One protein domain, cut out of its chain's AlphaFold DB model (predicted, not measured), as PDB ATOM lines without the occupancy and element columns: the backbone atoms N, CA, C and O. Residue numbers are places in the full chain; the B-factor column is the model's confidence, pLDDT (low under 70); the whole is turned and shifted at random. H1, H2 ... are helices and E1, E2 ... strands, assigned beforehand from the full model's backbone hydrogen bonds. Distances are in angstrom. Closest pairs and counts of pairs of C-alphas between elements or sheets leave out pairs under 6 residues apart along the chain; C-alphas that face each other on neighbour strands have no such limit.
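This is residues 3 to 106 of the 172 residues of the protein "AlaDh_PNT_C domain-containing protein" of Ignavibacteriaceae bacterium (UniProt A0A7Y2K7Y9). With little regular structure, the domain is a strongly twisted mixed sheet of five short strands, order E1 E2 E5 E3 E4, grazed by one short helix, H1, and joined by long unnamed stretches. The 104 printed residues run E1, H1, E2, E3, E4, E5; 29 are in named elements, class mixed. It is compact, radius of gyration of the C-alphas 13.3 A, spanning 40 by 35 by 20 A.

E1, residues 22 to 25, begins at C-alpha 22 (85.710, 20.113, 88.608). H1, 39 to 46, measures 10.3 A; E2 is 54 to 57. E3, 78 to 82, measures 13.1 A; E4 is 87 to 90; E5, 97 to 100, ends at C-alpha 100 (84.962, 22.291, 77.813).

E1 and E2 are parallel, N 23 to O 54 2.9 A; with H1 between, a strand-helix-strand unit, right-handed crossover. E2 and E5 are parallel, N 55 to O 98 2.8 A. E5 and E3 are antiparallel, N 81 to O 97 2.8 A. Hairpin E3 and E4 has N 80 to O 89 2.8 A. H1's O i to N i+4 pairs are within hydrogen-bond range.

Links E1 to H1 and E2 to E3 are long. The printed part has no cut; no printed residue is under 70.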
ATOM      1  N   PHE A   3      98.495  -1.432  80.774       85.62
ATOM      2  CA  PHE A   3      98.615  -1.245  79.321       85.62
ATOM      3  C   PHE A   3      98.520  -2.551  78.515       85.62
ATOM      4  O   PHE A   3      98.093  -2.515  77.364       85.62
ATOM      5  N   ASP A   4      98.879  -3.677  79.136       89.94
ATOM      6  CA  ASP A   4      98.902  -5.000  78.500       89.94
ATOM      7  C   ASP A   4      97.575  -5.757  78.671       89.94
ATOM      8  O   ASP A   4      97.243  -6.599  77.847       89.94
ATOM      9  N   ASN A   5      96.827  -5.486  79.749       89.19
ATOM     10  CA  ASN A   5      95.573  -6.174  80.088       89.19
ATOM     11  C   ASN A   5      94.511  -5.178  80.600       89.19
ATOM     12  O   ASN A   5      94.087  -5.264  81.759       89.19
ATOM     13  N   PRO A   6      94.100  -4.198  79.780       87.38
ATOM     14  CA  PRO A   6      93.207  -3.126  80.220       87.38
ATOM     15  C   PRO A   6      91.814  -3.621  80.632       87.38
ATOM     16  O   PRO A   6      91.210  -3.042  81.535       87.38
ATOM     17  N   ASP A   7      91.352  -4.733  80.057       86.69
ATOM     18  CA  ASP A   7      90.037  -5.334  80.323       86.69
ATOM     19  C   ASP A   7      89.873  -5.859  81.760       86.69
ATOM     20  O   ASP A   7      88.757  -6.076  82.229       86.69
ATOM     21  N   TYR A   8      90.974  -6.050  82.495       89.19
ATOM     22  CA  TYR A   8      90.931  -6.463  83.903       89.19
ATOM     23  C   TYR A   8      90.657  -5.306  84.865       89.19
ATOM     24  O   TYR A   8      90.493  -5.522  86.069       89.19
ATOM     25  N   PHE A   9      90.602  -4.077  84.358       87.06
ATOM     26  CA  PHE A   9      90.437  -2.877  85.158       87.06
ATOM     27  C   PHE A   9      89.108  -2.195  84.850       87.06
ATOM     28  O   PHE A   9      88.592  -2.221  83.738       87.06
ATOM     29  N   LYS A  10      88.562  -1.529  85.865       83.31
ATOM     30  CA  LYS A  10      87.408  -0.642  85.733       83.31
ATOM     31  C   LYS A  10      87.711   0.684  86.408       83.31
ATOM     32  O   LYS A  10      88.427   0.716  87.410       83.31
ATOM     33  N   SER A  11      87.139   1.756  85.874       84.75
ATOM     34  CA  SER A  11      87.173   3.064  86.527       84.75
ATOM     35  C   SER A  11      86.549   2.967  87.926       84.75
ATOM     36  O   SER A  11      85.513   2.323  88.104       84.75
ATOM     37  N   ASN A  12      87.191   3.584  88.919       90.38
ATOM     38  CA  ASN A  12      86.685   3.747  90.287       90.38
ATOM     39  C   ASN A  12      86.338   5.215  90.602       90.38
ATOM     40  O   ASN A  12      86.213   5.594  91.771       90.38
ATOM     41  N   LEU A  13      86.233   6.054  89.567       91.25
ATOM     42  CA  LEU A  13      85.908   7.472  89.713       91.25
ATOM     43  C   LEU A  13      84.485   7.703  90.210       91.25
ATOM     44  O   LEU A  13      84.216   8.760  90.769       91.25
ATOM     45  N   ASP A  14      83.611   6.702  90.126       91.94
ATOM     46  CA  ASP A  14      82.299   6.695  90.773       91.94
ATOM     47  C   ASP A  14      82.367   7.043  92.270       91.94
ATOM     48  O   ASP A  14      81.456   7.673  92.804       91.94
ATOM     49  N   LYS A  15      83.477   6.708  92.936       94.19
ATOM     50  CA  LYS A  15      83.714   7.018  94.352       94.19
ATOM     51  C   LYS A  15      84.108   8.473  94.619       94.19
ATOM     52  O   LYS A  15      84.040   8.904  95.765       94.19
ATOM     53  N   ILE A  16      84.551   9.205  93.599       95.00
ATOM     54  CA  ILE A  16      85.133  10.553  93.717       95.00
ATOM     55  C   ILE A  16      84.212  11.606  93.089       95.00
ATOM     56  O   ILE A  16      83.998  12.664  93.676       95.00
ATOM     57  N   LEU A  17      83.628  11.299  91.928       95.81
ATOM     58  CA  LEU A  17      82.741  12.177  91.156       95.81
ATOM     59  C   LEU A  17      81.605  12.830  91.981       95.81
ATOM     60  O   LEU A  17      81.322  14.000  91.730       95.81
ATOM     61  N   PRO A  18      80.983  12.173  92.987       96.69
ATOM     62  CA  PRO A  18      79.956  12.808  93.820       96.69
ATOM     63  C   PRO A  18      80.460  13.916  94.756       96.69
ATOM     64  O   PRO A  18      79.625  14.603  95.347       96.69
ATOM     65  N   TYR A  19      81.778  14.066  94.923       97.00
ATOM     66  CA  TYR A  19      82.408  14.947  95.917       97.00
ATOM     67  C   TYR A  19      83.308  16.029  95.310       97.00
ATOM     68  O   TYR A  19      83.814  16.877  96.042       97.00
ATOM     69  N   ILE A  20      83.522  16.009  93.995       97.50
ATOM     70  CA  ILE A  20      84.336  17.008  93.296       97.50
ATOM     71  C   ILE A  20      83.450  17.940  92.482       97.50
ATOM     72  O   ILE A  20      82.395  17.546  91.995       97.50
ATOM     73  N   THR A  21      83.903  19.178  92.307       98.12
ATOM     74  CA  THR A  21      83.194  20.183  91.500       98.12
ATOM     75  C   THR A  21      83.724  20.279  90.077       98.12
ATOM     76  O   THR A  21      82.960  20.566  89.155       98.12
ATOM     77  N   VAL A  22      85.015  20.002  89.890       97.94
ATOM     78  CA  VAL A  22      85.710  20.113  88.608       97.94
ATOM     79  C   VAL A  22      86.495  18.833  88.353       97.94
ATOM     80  O   VAL A  22      87.200  18.358  89.243       97.94
ATOM     81  N   LEU A  23      86.391  18.302  87.138       97.06
ATOM     82  CA  LEU A  23      87.238  17.231  86.623       97.06
ATOM     83  C   LEU A  23      88.033  17.758  85.425       97.06
ATOM     84  O   LEU A  23      87.442  18.151  84.427       97.06
ATOM     85  N   MET A  24      89.360  17.726  85.508       96.88
ATOM     86  CA  MET A  24      90.234  17.962  84.356       96.88
ATOM     87  C   MET A  24      90.707  16.611  83.822       96.88
ATOM     88  O   MET A  24      91.430  15.892  84.512       96.88
ATOM     89  N   ASN A  25      90.260  16.244  82.626       95.25
ATOM     90  CA  ASN A  25      90.625  15.010  81.953       95.25
ATOM     91  C   ASN A  25      91.766  15.278  80.964       95.25
ATOM     92  O   ASN A  25      91.574  15.939  79.948       95.25
ATOM     93  N   CYS A  26      92.954  14.762  81.278       93.75
ATOM     94  CA  CYS A  26      94.183  14.974  80.505       93.75
ATOM     95  C   CYS A  26      94.876  13.641  80.192       93.75
ATOM     96  O   CYS A  26      96.093  13.516  80.335       93.75
ATOM     97  N   ILE A  27      94.097  12.604  79.882       90.38
ATOM     98  CA  ILE A  27      94.635  11.258  79.667       90.38
ATOM     99  C   ILE A  27      94.860  10.962  78.187       90.38
ATOM    100  O   ILE A  27      94.229  11.545  77.318       90.38
ATOM    101  N   ILE A  28      95.704   9.981  77.889       86.56
ATOM    102  CA  ILE A  28      95.712   9.353  76.567       86.56
ATOM    103  C   ILE A  28      94.741   8.177  76.621       86.56
ATOM    104  O   ILE A  28      94.887   7.293  77.470       86.56
ATOM    105  N   TRP A  29      93.757   8.156  75.726       90.75
ATOM    106  CA  TRP A  29      92.756   7.097  75.665       90.75
ATOM    107  C   TRP A  29      92.750   6.401  74.306       90.75
ATOM    108  O   TRP A  29      93.110   6.961  73.280       90.75
ATOM    109  N   SER A  30      92.343   5.136  74.301       88.38
ATOM    110  CA  SER A  30      92.004   4.407  73.079       88.38
ATOM    111  C   SER A  30      90.918   3.377  73.399       88.38
ATOM    112  O   SER A  30      90.788   3.002  74.568       88.38
ATOM    113  N   PRO A  31      90.172   2.864  72.402       88.06
ATOM    114  CA  PRO A  31      89.030   1.970  72.628       88.06
ATOM    115  C   PRO A  31      89.327   0.691  73.420       88.06
ATOM    116  O   PRO A  31      88.410   0.104  73.983       88.06
ATOM    117  N   LYS A  32      90.598   0.270  73.490       88.75
ATOM    118  CA  LYS A  32      91.031  -0.874  74.307       88.75
ATOM    119  C   LYS A  32      90.990  -0.599  75.814       88.75
ATOM    120  O   LYS A  32      91.091  -1.532  76.595       88.75
ATOM    121  N   PHE A  33      90.906   0.664  76.236       88.94
ATOM    122  CA  PHE A  33      90.841   1.045  77.644       88.94
ATOM    123  C   PHE A  33      89.401   1.339  78.066       88.94
ATOM    124  O   PHE A  33      88.656   1.975  77.314       88.94
ATOM    125  N   PRO A  34      89.000   0.963  79.293       88.00
ATOM    126  CA  PRO A  34      87.675   1.291  79.798       88.00
ATOM    127  C   PRO A  34      87.464   2.808  79.824       88.00
ATOM    128  O   PRO A  34      88.373   3.579  80.144       88.00
ATOM    129  N   ARG A  35      86.239   3.238  79.514       91.31
ATOM    130  CA  ARG A  35      85.837   4.641  79.661       91.31
ATOM    131  C   ARG A  35      85.913   5.046  81.128       91.31
ATOM    132  O   ARG A  35      85.586   4.271  82.029       91.31
ATOM    133  N   ILE A  36      86.329   6.282  81.352       91.81
ATOM    134  CA  ILE A  36      86.507   6.840  82.685       91.81
ATOM    135  C   ILE A  36      85.171   7.344  83.232       91.81
ATOM    136  O   ILE A  36      84.844   7.070  84.390       91.81
ATOM    137  N   VAL A  37      84.401   8.032  82.385       94.38
ATOM    138  CA  VAL A  37      83.080   8.578  82.703       94.38
ATOM    139  C   VAL A  37      82.098   8.182  81.604       94.38
ATOM    140  O   VAL A  37      82.244   8.590  80.453       94.38
ATOM    141  N   THR A  38      81.084   7.393  81.959       95.50
ATOM    142  CA  THR A  38      80.009   6.982  81.044       95.50
ATOM    143  C   THR A  38      78.736   7.790  81.278       95.50
ATOM    144  O   THR A  38      78.514   8.321  82.372       95.50
ATOM    145  N   LYS A  39      77.864   7.861  80.267       96.31
ATOM    146  CA  LYS A  39      76.537   8.493  80.367       96.31
ATOM    147  C   LYS A  39      75.707   7.833  81.469       96.31
ATOM    148  O   LYS A  39      75.088   8.519  82.274       96.31
ATOM    149  N   GLU A  40      75.755   6.503  81.550       95.88
ATOM    150  CA  GLU A  40      75.059   5.716  82.578       95.88
ATOM    151  C   GLU A  40      75.590   5.971  83.992       95.88
ATOM    152  O   GLU A  40      74.815   6.058  84.946       95.88
ATOM    153  N   LEU A  41      76.915   6.080  84.146       95.31
ATOM    154  CA  LEU A  41      77.523   6.399  85.433       95.31
ATOM    155  C   LEU A  41      77.086   7.791  85.892       95.31
ATOM    156  O   LEU A  41      76.674   7.962  87.039       95.31
ATOM    157  N   MET A  42      77.140   8.771  84.989       96.50
ATOM    158  CA  MET A  42      76.773  10.140  85.327       96.50
ATOM    159  C   MET A  42      75.291  10.305  85.616       96.50
ATOM    160  O   MET A  42      74.961  11.033  86.543       96.50
ATOM    161  N   GLU A  43      74.402   9.608  84.910       97.06
ATOM    162  CA  GLU A  43      72.973   9.579  85.237       97.06
ATOM    163  C   GLU A  43      72.742   9.131  86.694       97.06
ATOM    164  O   GLU A  43      72.057   9.816  87.456       97.06
ATOM    165  N   LYS A  44      73.392   8.035  87.122       96.19
ATOM    166  CA  LYS A  44      73.283   7.504  88.496       96.19
ATOM    167  C   LYS A  44      73.817   8.472  89.549       96.19
ATOM    168  O   LYS A  44      73.199   8.634  90.602       96.19
ATOM    169  N   ILE A  45      74.964   9.097  89.285       95.62
ATOM    170  CA  ILE A  45      75.583  10.050  90.213       95.62
ATOM    171  C   ILE A  45      74.743  11.320  90.309       95.62
ATOM    172  O   ILE A  45      74.407  11.739  91.413       95.62
ATOM    173  N   TYR A  46      74.356  11.896  89.169       95.94
ATOM    174  CA  TYR A  46      73.667  13.186  89.106       95.94
ATOM    175  C   TYR A  46      72.256  13.141  89.707       95.94
ATOM    176  O   TYR A  46      71.753  14.163  90.168       95.94
ATOM    177  N   ALA A  47      71.638  11.956  89.764       95.00
ATOM    178  CA  ALA A  47      70.381  11.735  90.477       95.00
ATOM    179  C   ALA A  47      70.493  11.931  92.004       95.00
ATOM    180  O   ALA A  47      69.492  12.229  92.651       95.00
ATOM    181  N   HIS A  48      71.691  11.779  92.579       95.00
ATOM    182  CA  HIS A  48      71.920  11.846  94.028       95.00
ATOM    183  C   HIS A  48      72.825  13.014  94.443       95.00
ATOM    184  O   HIS A  48      72.681  13.546  95.541       95.00
ATOM    185  N   SER A  49      73.761  13.417  93.583       95.25
ATOM    186  CA  SER A  49      74.697  14.510  93.826       95.25
ATOM    187  C   SER A  49      74.929  15.311  92.553       95.25
ATOM    188  O   SER A  49      75.373  14.788  91.536       95.25
ATOM    189  N   MET A  50      74.706  16.620  92.645       95.12
ATOM    190  CA  MET A  50      75.032  17.580  91.590       95.12
ATOM    191  C   MET A  50      76.353  18.308  91.875       95.12
ATOM    192  O   MET A  50      76.505  19.460  91.460       95.12
ATOM    193  N   ALA A  51      77.264  17.696  92.645       97.12
ATOM    194  CA  ALA A  51      78.531  18.315  93.035       97.12
ATOM    195  C   ALA A  51      79.405  18.644  91.822       97.12
ATOM    196  O   ALA A  51      79.899  19.767  91.732       97.12
ATOM    197  N   LEU A  52      79.531  17.708  90.874       97.38
ATOM    198  CA  LEU A  52      80.281  17.909  89.638       97.38
ATOM    199  C   LEU A  52      79.566  18.932  88.751       97.38
ATOM    200  O   LEU A  52      78.430  18.716  88.324       97.38
ATOM    201  N   LYS A  53      80.243  20.047  88.485       96.69
ATOM    202  CA  LYS A  53      79.734  21.162  87.679       96.69
ATOM    203  C   LYS A  53      80.490  21.343  86.377       96.69
ATOM    204  O   LYS A  53      79.872  21.763  85.407       96.69
ATOM    205  N   VAL A  54      81.789  21.042  86.358       97.56
ATOM    206  CA  VAL A  54      82.654  21.309  85.207       97.56
ATOM    207  C   VAL A  54      83.497  20.087  84.863       97.56
ATOM    208  O   VAL A  54      84.075  19.459  85.751       97.56
ATOM    209  N   ILE A  55      83.593  19.781  83.573       97.50
ATOM    210  CA  ILE A  55      84.585  18.867  83.009       97.50
ATOM    211  C   ILE A  55      85.403  19.643  81.974       97.50
ATOM    212  O   ILE A  55      84.842  20.150  81.010       97.50
ATOM    213  N   GLY A  56      86.714  19.739  82.169       96.75
ATOM    214  CA  GLY A  56      87.644  20.156  81.121       96.75
ATOM    215  C   GLY A  56      88.269  18.917  80.501       96.75
ATOM    216  O   GLY A  56      89.068  18.259  81.158       96.75
ATOM    217  N   ASP A  57      87.885  18.573  79.279       95.75
ATOM    218  CA  ASP A  57      88.369  17.399  78.561       95.75
ATOM    219  C   ASP A  57      89.402  17.795  77.501       95.75
ATOM    220  O   ASP A  57      89.059  18.205  76.395       95.75
ATOM    221  N   ILE A  58      90.680  17.687  77.863       93.50
ATOM    222  CA  ILE A  58      91.815  18.075  77.015       93.50
ATOM    223  C   ILE A  58      92.044  17.066  75.888       93.50
ATOM    224  O   ILE A  58      92.612  17.416  74.859       93.50
ATOM    225  N   THR A  59      91.609  15.816  76.072       88.56
ATOM    226  CA  THR A  59      91.769  14.777  75.045       88.56
ATOM    227  C   THR A  59      90.854  15.067  73.862       88.56
ATOM    228  O   THR A  59      91.253  14.856  72.724       88.56
ATOM    229  N   CYS A  60      89.664  15.623  74.144       86.06
ATOM    230  CA  CYS A  60      88.684  16.065  73.153       86.06
ATOM    231  C   CYS A  60      88.245  14.940  72.193       86.06
ATOM    232  O   CYS A  60      87.758  15.202  71.098       86.06
ATOM    233  N   ASP A  61      88.387  13.678  72.605       86.62
ATOM    234  CA  ASP A  61      88.053  12.525  71.771       86.62
ATOM    235  C   ASP A  61      86.525  12.331  71.710       86.62
ATOM    236  O   ASP A  61      85.914  11.982  72.733       86.62
ATOM    237  N   PRO A  62      85.871  12.474  70.539       85.44
ATOM    238  CA  PRO A  62      84.436  12.242  70.421       85.44
ATOM    239  C   PRO A  62      84.081  10.809  70.802       85.44
ATOM    240  O   PRO A  62      84.616   9.847  70.248       85.44
ATOM    241  N   ASN A  63      83.145  10.646  71.739       86.94
ATOM    242  CA  ASN A  63      82.862   9.343  72.347       86.94
ATOM    243  C   ASN A  63      84.152   8.653  72.836       86.94
ATOM    244  O   ASN A  63      84.366   7.468  72.549       86.94
ATOM    245  N   GLY A  64      85.006   9.381  73.560       90.88
ATOM    246  CA  GLY A  64      86.259   8.909  74.147       90.88
ATOM    247  C   GLY A  64      86.171   8.582  75.640       90.88
ATOM    248  O   GLY A  64      85.147   8.118  76.149       90.88
ATOM    249  N   SER A  65      87.255   8.800  76.384       93.00
ATOM    250  CA  SER A  65      87.312   8.472  77.823       93.00
ATOM    251  C   SER A  65      86.164   9.077  78.649       93.00
ATOM    252  O   SER A  65      85.679   8.427  79.584       93.00
ATOM    253  N   ILE A  66      85.684  10.260  78.257       95.56
ATOM    254  CA  ILE A  66      84.399  10.838  78.651       95.56
ATOM    255  C   ILE A  66      83.392  10.556  77.526       95.56
ATOM    256  O   ILE A  66      83.489  11.090  76.426       95.56
ATOM    257  N   GLU A  67      82.408   9.695  77.777       95.44
ATOM    258  CA  GLU A  67      81.547   9.146  76.715       95.44
ATOM    259  C   GLU A  67      80.688  10.201  75.996       95.44
ATOM    260  O   GLU A  67      80.334  10.036  74.833       95.44
ATOM    261  N   PHE A  68      80.317  11.278  76.687       95.31
ATOM    262  CA  PHE A  68      79.562  12.401  76.121       95.31
ATOM    263  C   PHE A  68      80.465  13.566  75.693       95.31
ATOM    264  O   PHE A  68      79.964  14.679  75.522       95.31
ATOM    265  N   SER A  69      81.772  13.326  75.540       94.88
ATOM    266  CA  SER A  69      82.686  14.298  74.942       94.88
ATOM    267  C   SER A  69      82.318  14.543  73.480       94.88
ATOM    268  O   SER A  69      82.033  13.604  72.727       94.88
ATOM    269  N   LYS A  70      82.281  15.819  73.107       92.88
ATOM    270  CA  LYS A  70      82.011  16.340  71.769       92.88
ATOM    271  C   LYS A  70      83.029  17.445  71.529       92.88
ATOM    272  O   LYS A  70      83.172  18.321  72.376       92.88
ATOM    273  N   GLU A  71      83.666  17.431  70.364       92.12
ATOM    274  CA  GLU A  71      84.552  18.514  69.945       92.12
ATOM    275  C   GLU A  71      83.841  19.872  69.986       92.12
ATOM    276  O   GLU A  71      82.721  20.047  69.492       92.12
ATOM    277  N   THR A  72      84.532  20.843  70.567       92.44
ATOM    278  CA  THR A  72      84.159  22.254  70.552       92.44
ATOM    279  C   THR A  72      85.267  23.077  69.918       92.44
ATOM    280  O   THR A  72      86.420  22.654  69.849       92.44
ATOM    281  N   TRP A  73      84.899  24.261  69.445       91.56
ATOM    282  CA  TRP A  73      85.814  25.218  68.830       91.56
ATOM    283  C   TRP A  73      85.917  26.456  69.709       91.56
ATOM    284  O   TRP A  73      85.029  26.706  70.520       91.56
ATOM    285  N   ILE A  74      86.964  27.253  69.508       88.81
ATOM    286  CA  ILE A  74      87.210  28.488  70.268       88.81
ATOM    287  C   ILE A  74      85.993  29.426  70.318       88.81
ATOM    288  O   ILE A  74      85.681  29.982  71.367       88.81
ATOM    289  N   ASP A  75      85.244  29.536  69.216       90.62
ATOM    290  CA  ASP A  75      84.068  30.411  69.123       90.62
ATOM    291  C   ASP A  75      82.891  29.930  69.988       90.62
ATOM    292  O   ASP A  75      82.015  30.711  70.361       90.62
ATOM    293  N   ASN A  76      82.848  28.632  70.298       92.75
ATOM    294  CA  ASN A  76      81.811  28.011  71.114       92.75
ATOM    295  C   ASN A  76      82.421  26.878  71.963       92.75
ATOM    296  O   ASN A  76      82.224  25.702  71.645       92.75
ATOM    297  N   PRO A  77      83.190  27.225  73.015       93.81
ATOM    298  CA  PRO A  77      84.160  26.323  73.645       93.81
ATOM    299  C   PRO A  77      83.556  25.392  74.700       93.81
ATOM    300  O   PRO A  77      84.258  24.582  75.306       93.81
ATOM    301  N   VAL A  78      82.263  25.554  74.990       96.06
ATOM    302  CA  VAL A  78      81.580  24.874  76.088       96.06
ATOM    303  C   VAL A  78      80.191  24.435  75.649       96.06
ATOM    304  O   VAL A  78      79.496  25.138  74.914       96.06
ATOM    305  N   TYR A  79      79.761  23.291  76.166       97.19
ATOM    306  CA  TYR A  79      78.369  22.864  76.141       97.19
ATOM    307  C   TYR A  79      77.935  22.353  77.514       97.19
ATOM    308  O   TYR A  79      78.739  21.890  78.320       97.19
ATOM    309  N   ILE A  80      76.634  22.394  77.779       98.06
ATOM    310  CA  ILE A  80      76.017  21.768  78.940       98.06
ATOM    311  C   ILE A  80      75.572  20.354  78.572       98.06
ATOM    312  O   ILE A  80      74.743  20.164  77.682       98.06
ATOM    313  N   TYR A  81      76.074  19.357  79.298       98.00
ATOM    314  CA  TYR A  81      75.550  17.995  79.278       98.00
ATOM    315  C   TYR A  81      74.582  17.781  80.444       98.00
ATOM    316  O   TYR A  81      74.958  17.945  81.604       98.00
ATOM    317  N   ASN A  82      73.342  17.383  80.156       97.88
ATOM    318  CA  ASN A  82      72.354  16.997  81.162       97.88
ATOM    319  C   ASN A  82      72.352  15.466  81.334       97.88
ATOM    320  O   ASN A  82      71.815  14.776  80.464       97.88
ATOM    321  N   PRO A  83      72.863  14.910  82.451       97.50
ATOM    322  CA  PRO A  83      72.955  13.457  82.613       97.50
ATOM    323  C   PRO A  83      71.601  12.752  82.728       97.50
ATOM    324  O   PRO A  83      71.478  11.603  82.318       97.50
ATOM    325  N   LEU A  84      70.579  13.436  83.256       97.00
ATOM    326  CA  LEU A  84      69.246  12.859  83.468       97.00
ATOM    327  C   LEU A  84      68.454  12.742  82.163       97.00
ATOM    328  O   LEU A  84      67.646  11.833  82.008       97.00
ATOM    329  N   LYS A  85      68.677  13.668  81.223       96.88
ATOM    330  CA  LYS A  85      68.044  13.649  79.894       96.88
ATOM    331  C   LYS A  85      68.934  13.066  78.797       96.88
ATOM    332  O   LYS A  85      68.441  12.749  77.724       96.88
ATOM    333  N   LYS A  86      70.235  12.927  79.066       95.94
ATOM    334  CA  LYS A  86      71.281  12.560  78.095       95.94
ATOM    335  C   LYS A  86      71.339  13.520  76.901       95.94
ATOM    336  O   LYS A  86      71.644  13.115  75.784       95.94
ATOM    337  N   GLU A  87      71.082  14.798  77.164       96.25
ATOM    338  CA  GLU A  87      71.044  15.868  76.164       96.25
ATOM    339  C   GLU A  87      72.283  16.759  76.274       96.25
ATOM    340  O   GLU A  87      72.787  17.008  77.371       96.25
ATOM    341  N   ILE A  88      72.746  17.258  75.129       96.38
ATOM    342  CA  ILE A  88      73.804  18.262  75.021       96.38
ATOM    343  C   ILE A  88      73.181  19.548  74.486       96.38
ATOM    344  O   ILE A  88      72.429  19.515  73.511       96.38
ATOM    345  N   ARG A  89      73.513  20.678  75.110       96.62
ATOM    346  CA  ARG A  89      73.153  22.012  74.633       96.62
ATOM    347  C   ARG A  89      74.394  22.886  74.602       96.62
ATOM    348  O   ARG A  89      75.049  23.042  75.623       96.62
ATOM    349  N   ASP A  90      74.683  23.464  73.449       96.38
ATOM    350  CA  ASP A  90      75.814  24.372  73.285       96.38
ATOM    351  C   ASP A  90      75.664  25.638  74.155       96.38
ATOM    352  O   ASP A  90      74.547  26.100  74.425       96.38
ATOM    353  N   GLY A  91      76.796  26.198  74.585       93.62
ATOM    354  CA  GLY A  91      76.871  27.361  75.465       93.62
ATOM    355  C   GLY A  91      77.011  27.015  76.952       93.62
ATOM    356  O   GLY A  91      77.230  25.874  77.351       93.62
ATOM    357  N   PHE A  92      76.895  28.047  77.789       92.12
ATOM    358  CA  PHE A  92      77.126  27.984  79.240       92.12
ATOM    359  C   PHE A  92      75.834  27.926  80.071       92.12
ATOM    360  O   PHE A  92      75.887  27.820  81.297       92.12
ATOM    361  N   GLU A  93      74.670  28.017  79.428       92.00
ATOM    362  CA  GLU A  93      73.381  28.088  80.113       92.00
ATOM    363  C   GLU A  93      72.639  26.755  80.097       92.00
ATOM    364  O   GLU A  93      72.426  26.134  79.053       92.00
ATOM    365  N   GLY A  94      72.137  26.358  81.262       90.81
ATOM    366  CA  GLY A  94      71.244  25.219  81.386       90.81
ATOM    367  C   GLY A  94      71.480  24.414  82.650       90.81
ATOM    368  O   GLY A  94      72.345  24.708  83.473       90.81
ATOM    369  N   TYR A  95      70.672  23.371  82.798       94.88
ATOM    370  CA  TYR A  95      70.802  22.409  83.880       94.88
ATOM    371  C   TYR A  95      71.688  21.247  83.430       94.88
ATOM    372  O   TYR A  95      71.323  20.522  82.500       94.88
ATOM    373  N   GLY A  96      72.828  21.062  84.093       96.81
ATOM    374  CA  GLY A  96      73.763  19.992  83.773       96.81
ATOM    375  C   GLY A  96      75.192  20.284  84.216       96.81
ATOM    376  O   GLY A  96      75.428  20.995  85.195       96.81
ATOM    377  N   ILE A  97      76.131  19.680  83.500       97.75
ATOM    378  CA  ILE A  97      77.577  19.799  83.678       97.75
ATOM    379  C   ILE A  97      78.105  20.604  82.498       97.75
ATOM    380  O   ILE A  97      77.835  20.239  81.355       97.75
ATOM    381  N   ALA A  98      78.852  21.670  82.764       97.88
ATOM    382  CA  ALA A  98      79.572  22.397  81.730       97.88
ATOM    383  C   ALA A  98      80.790  21.583  81.293       97.88
ATOM    384  O   ALA A  98      81.622  21.211  82.120       97.88
ATOM    385  N   VAL A  99      80.885  21.289  80.004       97.50
ATOM    386  CA  VAL A  99      81.986  20.532  79.419       97.50
ATOM    387  C   VAL A  99      82.733  21.434  78.453       97.50
ATOM    388  O   VAL A  99      82.139  21.948  77.508       97.50
ATOM    389  N   MET A 100      84.022  21.628  78.710       95.94
ATOM    390  CA  MET A 100      84.962  22.291  77.813       95.94
ATOM    391  C   MET A 100      85.806  21.212  77.141       95.94
ATOM    392  O   MET A 100      86.551  20.520  77.828       95.94
ATOM    393  N   ALA A 101      85.698  21.073  75.825       94.56
ATOM    394  CA  ALA A 101      86.434  20.080  75.042       94.56
ATOM    395  C   ALA A 101      86.921  20.747  73.753       94.56
ATOM    396  O   ALA A 101      86.419  20.473  72.662       94.56
ATOM    397  N   VAL A 102      87.760  21.775  73.907       93.12
ATOM    398  CA  VAL A 102      88.200  22.627  72.796       93.12
ATOM    399  C   VAL A 102      89.291  21.905  72.023       93.12
ATOM    400  O   VAL A 102      90.332  21.557  72.583       93.12
ATOM    401  N   THR A 103      89.055  21.691  70.731       89.62
ATOM    402  CA  THR A 103      90.071  21.132  69.842       89.62
ATOM    403  C   THR A 103      91.199  22.134  69.620       89.62
ATOM    404  O   THR A 103      90.979  23.344  69.615       89.62
ATOM    405  N   ASN A 104      92.420  21.632  69.428       86.06
ATOM    406  CA  ASN A 104      93.605  22.454  69.178       86.06
ATOM    407  C   ASN A 104      93.842  23.548  70.246       86.06
ATOM    408  O   ASN A 104      94.242  24.670  69.937       86.06
ATOM    409  N   LEU A 105      93.624  23.201  71.520       89.56
ATOM    410  CA  LEU A 105      93.746  24.110  72.664       89.56
ATOM    411  C   LEU A 105      95.064  24.919  72.745       89.56
ATOM    412  O   LEU A 105      95.008  26.055  73.214       89.56
ATOM    413  N   PRO A 106      96.241  24.438  72.282       89.00
ATOM    414  CA  PRO A 106      97.446  25.274  72.240       89.00
ATOM    415  C   PRO A 106      97.282  26.587  71.454       89.00
ATOM    416  O   PRO A 106      98.002  27.546  71.724       89.00
TER     417      PRO A 106